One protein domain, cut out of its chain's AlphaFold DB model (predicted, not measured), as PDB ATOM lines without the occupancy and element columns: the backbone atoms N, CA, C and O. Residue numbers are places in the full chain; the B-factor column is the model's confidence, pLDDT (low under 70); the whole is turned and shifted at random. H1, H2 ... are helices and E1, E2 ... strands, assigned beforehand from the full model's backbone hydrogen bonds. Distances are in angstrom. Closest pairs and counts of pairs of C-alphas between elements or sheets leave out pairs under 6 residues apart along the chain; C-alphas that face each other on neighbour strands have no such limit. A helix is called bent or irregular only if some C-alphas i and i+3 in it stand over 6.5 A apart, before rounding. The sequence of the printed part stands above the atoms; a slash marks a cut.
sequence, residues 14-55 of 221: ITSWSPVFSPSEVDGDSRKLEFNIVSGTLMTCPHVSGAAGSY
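Overview. This is residues 14 to 55 of the 221 residues of the protein "Subtilisin-like serine endopeptidase family protein, putative" of Medicago truncatula (UniProt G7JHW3). A short two-strand hairpin, E1 and E2, lies between a wide unnamed loop, residues 17 to 34, that runs out and folds back on one side, and a single helix, H1, of which residues 44 to 54 stick out on the other. The loop and the free helix together make a long, thin shape, a rod spanning 43 by 18 by 12 A. The printed part has 42 residues, with two named strands and one named helix in the order E1, E2, H1. The two strands form an antiparallel sheet in the order E1 - E2, and the class is mixed, helices and strands. The whole is only just loose, close to extended, with a radius of gyration of the C-alphas of 13.2 A.

Along the chain. The printed part begins with E1, residues 14 to 16, with C-alpha 14 at (-22.727, 14.909, 22.463). After residues 17 to 34, which hold no named element, comes E2, residues 35 to 38, 9.6 A from first to last C-alpha, with C-alpha 35 at (-18.649, 11.068, 19.153). H1, residues 41 to 54, measures 20.9 A from first to last C-alpha and ends with C-alpha 54 at (-21.124, 34.675, 17.400). H1 is neither bent nor irregular, but only just: C-alphas 43 and 46 are 6.2 A apart.

Arrangement. E1 and E2 are antiparallel neighbour strands and form a hairpin, with an angle of 130 degrees between their N-to-C directions. The C-alphas of Ile 14 and Ile 37 face each other at 4.5 A, and those of Ser 16 and Phe 35 at 4.4 A. Across the pair, N 15 and O 36 are within hydrogen-bond range at 2.9 A, as are N 36 and O 15 at 2.9 A. A tight link of 2 residues joins E2 to H1. E1 and H1 are apart. Within H1, 7 of 10 pairs of O i and N i+4 are within hydrogen-bond range.

Size, cuts and confidence. The two C-alphas farthest apart are those of Gly 28, in the loop, and Tyr 55, the last printed residue, at 44.1 A. Residues 44 to 55, of which 44 to 54 belong to H1, stand free. Without them the body has 30 residues and spans 27 by 17 by 11 A, with a radius of gyration of 9.5 A. The link from E1 to E2, with 18 residues, is long. The printed part has no cut. The mean pLDDT of the printed part is 84.7, and one printed residue, Tyr 55, is under 70.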
ATOM      1  N   ILE A  14     -23.389  15.610  23.568       92.31
ATOM      2  CA  ILE A  14     -22.727  14.909  22.463       92.31
ATOM      3  C   ILE A  14     -21.609  15.804  21.926       92.31
ATOM      4  O   ILE A  14     -21.865  16.902  21.434       92.31
ATOM      5  N   THR A  15     -20.372  15.320  21.984       87.94
ATOM      6  CA  THR A  15     -19.188  16.026  21.483       87.94
ATOM      7  C   THR A  15     -18.312  15.097  20.651       87.94
ATOM      8  O   THR A  15     -18.415  13.873  20.751       87.94
ATOM      9  N   SER A  16     -17.447  15.673  19.816       90.94
ATOM     10  CA  SER A  16     -16.451  14.913  19.064       90.94
ATOM     11  C   SER A  16     -15.487  14.212  20.017       90.94
ATOM     12  O   SER A  16     -15.021  14.816  20.985       90.94
ATOM     13  N   TRP A  17     -15.144  12.967  19.714       91.88
ATOM     14  CA  TRP A  17     -14.260  12.144  20.522       91.88
ATOM     15  C   TRP A  17     -13.133  11.564  19.677       91.88
ATOM     16  O   TRP A  17     -13.292  11.285  18.489       91.88
ATOM     17  N   SER A  18     -11.968  11.386  20.295       88.75
ATOM     18  CA  SER A  18     -10.835  10.785  19.603       88.75
ATOM     19  C   SER A  18     -11.062   9.276  19.442       88.75
ATOM     20  O   SER A  18     -11.235   8.586  20.447       88.75
ATOM     21  N   PRO A  19     -10.961   8.715  18.220       87.44
ATOM     22  CA  PRO A  19     -11.170   7.284  17.975       87.44
ATOM     23  C   PRO A  19     -10.052   6.396  18.553       87.44
ATOM     24  O   PRO A  19     -10.094   5.170  18.419       87.44
ATOM     25  N   VAL A  20      -9.023   7.008  19.151       86.56
ATOM     26  CA  VAL A  20      -7.900   6.330  19.813       86.56
ATOM     27  C   VAL A  20      -8.216   6.017  21.281       86.56
ATOM     28  O   VAL A  20      -7.610   5.108  21.841       86.56
ATOM     29  N   PHE A  21      -9.174   6.721  21.890       83.69
ATOM     30  CA  PHE A  21      -9.549   6.552  23.294       83.69
ATOM     31  C   PHE A  21     -10.911   5.870  23.427       83.69
ATOM     32  O   PHE A  21     -11.830   6.142  22.649       83.69
ATOM     33  N   SER A  22     -11.053   4.996  24.428       85.44
ATOM     34  CA  SER A  22     -12.336   4.361  24.717       85.44
ATOM     35  C   SER A  22     -13.319   5.387  25.302       85.44
ATOM     36  O   SER A  22     -12.917   6.253  26.079       85.44
ATOM     37  N   PRO A  23     -14.610   5.331  24.939       85.75
ATOM     38  CA  PRO A  23     -15.591   6.338  25.350       85.75
ATOM     39  C   PRO A  23     -15.975   6.254  26.833       85.75
ATOM     40  O   PRO A  23     -16.442   7.240  27.392       85.75
ATOM     41  N   SER A  24     -15.814   5.088  27.468       83.69
ATOM     42  CA  SER A  24     -16.093   4.915  28.900       83.69
ATOM     43  C   SER A  24     -14.875   5.124  29.797       83.69
ATOM     44  O   SER A  24     -15.039   5.148  31.012       83.69
ATOM     45  N   GLU A  25     -13.670   5.212  29.220       79.44
ATOM     46  CA  GLU A  25     -12.390   5.226  29.947       79.44
ATOM     47  C   GLU A  25     -12.192   4.022  30.899       79.44
ATOM     48  O   GLU A  25     -11.311   4.029  31.758       79.44
ATOM     49  N   VAL A  26     -12.982   2.951  30.732       85.50
ATOM     50  CA  VAL A  26     -12.868   1.704  31.502       85.50
ATOM     51  C   VAL A  26     -11.946   0.726  30.780       85.50
ATOM     52  O   VAL A  26     -12.020   0.559  29.557       85.50
ATOM     53  N   ASP A  27     -11.095   0.047  31.549       81.56
ATOM     54  CA  ASP A  27     -10.205  -0.986  31.024       81.56
ATOM     55  C   ASP A  27     -11.011  -2.139  30.393       81.56
ATOM     56  O   ASP A  27     -11.979  -2.641  30.968       81.56
ATOM     57  N   GLY A  28     -10.634  -2.534  29.178       82.06
ATOM     58  CA  GLY A  28     -11.354  -3.528  28.373       82.06
ATOM     59  C   GLY A  28     -12.447  -2.984  27.438       82.06
ATOM     60  O   GLY A  28     -12.959  -3.749  26.616       82.06
ATOM     61  N   ASP A  29     -12.786  -1.690  27.479       85.62
ATOM     62  CA  ASP A  29     -13.662  -1.083  26.467       85.62
ATOM     63  C   ASP A  29     -12.896  -0.849  25.154       85.62
ATOM     64  O   ASP A  29     -12.037   0.022  25.053       85.62
ATOM     65  N   SER A  30     -13.215  -1.639  24.127       85.75
ATOM     66  CA  SER A  30     -12.583  -1.571  22.800       85.75
ATOM     67  C   SER A  30     -13.377  -0.754  21.775       85.75
ATOM     68  O   SER A  30     -13.017  -0.724  20.592       85.75
ATOM     69  N   ARG A  31     -14.466  -0.095  22.195       87.12
ATOM     70  CA  ARG A  31     -15.291   0.719  21.297       87.12
ATOM     71  C   ARG A  31     -14.506   1.934  20.813       87.12
ATOM     72  O   ARG A  31     -13.854   2.622  21.592       87.12
ATOM     73  N   LYS A  32     -14.624   2.215  19.518       89.38
ATOM     74  CA  LYS A  32     -14.066   3.401  18.863       89.38
ATOM     75  C   LYS A  32     -15.217   4.195  18.280       89.38
ATOM     76  O   LYS A  32     -15.948   3.674  17.441       89.38
ATOM     77  N   LEU A  33     -15.390   5.420  18.754       88.44
ATOM     78  CA  LEU A  33     -16.462   6.309  18.333       88.44
ATOM     79  C   LEU A  33     -15.863   7.670  17.986       88.44
ATOM     80  O   LEU A  33     -14.916   8.116  18.628       88.44
ATOM     81  N   GLU A  34     -16.435   8.320  16.979       91.88
ATOM     82  CA  GLU A  34     -16.105   9.704  16.612       91.88
ATOM     83  C   GLU A  34     -16.841  10.720  17.492       91.88
ATOM     84  O   GLU A  34     -16.501  11.901  17.501       91.88
ATOM     85  N   PHE A  35     -17.847  10.263  18.243       91.44
ATOM     86  CA  PHE A  35     -18.649  11.068  19.153       91.44
ATOM     87  C   PHE A  35     -18.829  10.346  20.485       91.44
ATOM     88  O   PHE A  35     -18.955   9.120  20.521       91.44
ATOM     89  N   ASN A  36     -18.877  11.113  21.569       90.88
ATOM     90  CA  ASN A  36     -19.147  10.611  22.912       90.88
ATOM     91  C   ASN A  36     -20.153  11.515  23.630       90.88
ATOM     92  O   ASN A  36     -20.288  12.691  23.291       90.88
ATOM     93  N   ILE A  37     -20.850  10.950  24.613       90.69
ATOM     94  CA  ILE A  37     -21.736  11.685  25.514       90.69
ATOM     95  C   ILE A  37     -20.966  11.914  26.805       90.69
ATOM     96  O   ILE A  37     -20.556  10.960  27.464       90.69
ATOM     97  N   VAL A  38     -20.757  13.178  27.152       89.06
ATOM     98  CA  VAL A  38     -19.973  13.575  28.321       89.06
ATOM     99  C   VAL A  38     -20.723  14.619  29.132       89.06
ATOM    100  O   VAL A  38     -21.466  15.441  28.593       89.06
ATOM    101  N   SER A  39     -20.499  14.576  30.442       89.75
ATOM    102  CA  SER A  39     -21.113  15.483  31.405       89.75
ATOM    103  C   SER A  39     -20.040  16.173  32.239       89.75
ATOM    104  O   SER A  39     -19.069  15.535  32.651       89.75
ATOM    105  N   GLY A  40     -20.215  17.462  32.510       83.88
ATOM    106  CA  GLY A  40     -19.360  18.228  33.414       83.88
ATOM    107  C   GLY A  40     -19.230  19.699  33.036       83.88
ATOM    108  O   GLY A  40     -19.411  20.080  31.882       83.88
ATOM    109  N   THR A  41     -18.818  20.515  34.006       79.31
ATOM    110  CA  THR A  41     -18.700  21.978  33.872       79.31
ATOM    111  C   THR A  41     -17.786  22.416  32.731       79.31
ATOM    112  O   THR A  41     -18.023  23.455  32.123       79.31
ATOM    113  N   LEU A  42     -16.792  21.609  32.352       82.56
ATOM    114  CA  LEU A  42     -15.928  21.879  31.195       82.56
ATOM    115  C   LEU A  42     -16.692  21.923  29.861       82.56
ATOM    116  O   LEU A  42     -16.232  22.572  28.924       82.56
ATOM    117  N   MET A  43     -17.863  21.283  29.780       85.06
ATOM    118  CA  MET A  43     -18.725  21.321  28.597       85.06
ATOM    119  C   MET A  43     -19.515  22.632  28.498       85.06
ATOM    120  O   MET A  43     -19.949  22.990  27.407       85.06
ATOM    121  N   THR A  44     -19.644  23.407  29.584       84.31
ATOM    122  CA  THR A  44     -20.302  24.730  29.551       84.31
ATOM    123  C   THR A  44     -19.465  25.777  28.827       84.31
ATOM    124  O   THR A  44     -19.994  26.541  28.019       84.31
ATOM    125  N   CYS A  45     -18.150  25.789  29.069       83.12
ATOM    126  CA  CYS A  45     -17.215  26.764  28.514       83.12
ATOM    127  C   CYS A  45     -17.331  26.911  26.985       83.12
ATOM    128  O   CYS A  45     -17.542  28.035  26.529       83.12
ATOM    129  N   PRO A  46     -17.271  25.835  26.169       85.25
ATOM    130  CA  PRO A  46     -17.387  25.962  24.716       85.25
ATOM    131  C   PRO A  46     -18.759  26.471  24.255       85.25
ATOM    132  O   PRO A  46     -18.818  27.179  23.251       85.25
ATOM    133  N   HIS A  47     -19.850  26.189  24.980       84.75
ATOM    134  CA  HIS A  47     -21.163  26.762  24.662       84.75
ATOM    135  C   HIS A  47     -21.170  28.280  24.861       84.75
ATOM    136  O   HIS A  47     -21.598  29.019  23.972       84.75
ATOM    137  N   VAL A  48     -20.653  28.754  26.001       82.00
ATOM    138  CA  VAL A  48     -20.568  30.190  26.302       82.00
ATOM    139  C   VAL A  48     -19.613  30.890  25.331       82.00
ATOM    140  O   VAL A  48     -19.962  31.936  24.788       82.00
ATOM    141  N   SER A  49     -18.448  30.303  25.037       81.50
ATOM    142  CA  SER A  49     -17.491  30.852  24.066       81.50
ATOM    143  C   SER A  49     -18.048  30.889  22.643       81.50
ATOM    144  O   SER A  49     -17.839  31.873  21.937       81.50
ATOM    145  N   GLY A  50     -18.777  29.853  22.219       81.25
ATOM    146  CA  GLY A  50     -19.432  29.813  20.912       81.25
ATOM    147  C   GLY A  50     -20.519  30.879  20.780       81.25
ATOM    148  O   GLY A  50     -20.579  31.578  19.765       81.25
ATOM    149  N   ALA A  51     -21.325  31.067  21.830       79.88
ATOM    150  CA  ALA A  51     -22.291  32.157  21.892       79.88
ATOM    151  C   ALA A  51     -21.580  33.518  21.816       79.88
ATOM    152  O   ALA A  51     -21.876  34.297  20.917       79.88
ATOM    153  N   ALA A  52     -20.586  33.763  22.679       76.44
ATOM    154  CA  ALA A  52     -19.804  35.001  22.718       76.44
ATOM    155  C   ALA A  52     -19.142  35.334  21.366       76.44
ATOM    156  O   ALA A  52     -19.244  36.463  20.892       76.44
ATOM    157  N   GLY A  53     -18.515  34.349  20.718       76.38
ATOM    158  CA  GLY A  53     -17.854  34.516  19.421       76.38
ATOM    159  C   GLY A  53     -18.815  34.785  18.260       76.38
ATOM    160  O   GLY A  53     -18.410  35.365  17.255       76.38
ATOM    161  N   SER A  54     -20.087  34.405  18.401       71.12
ATOM    162  CA  SER A  54     -21.124  34.675  17.400       71.12
ATOM    163  C   SER A  54     -21.655  36.111  17.470       71.12
ATOM    164  O   SER A  54     -22.255  36.579  16.500       71.12
ATOM    165  N   TYR A  55     -21.440  36.830  18.579       65.69
ATOM    166  CA  TYR A  55     -21.882  38.217  18.710       65.69
ATOM    167  C   TYR A  55     -20.915  39.170  17.992       65.69
ATOM    168  O   TYR A  55     -19.727  39.239  18.324       65.69
TER     169      TYR A  55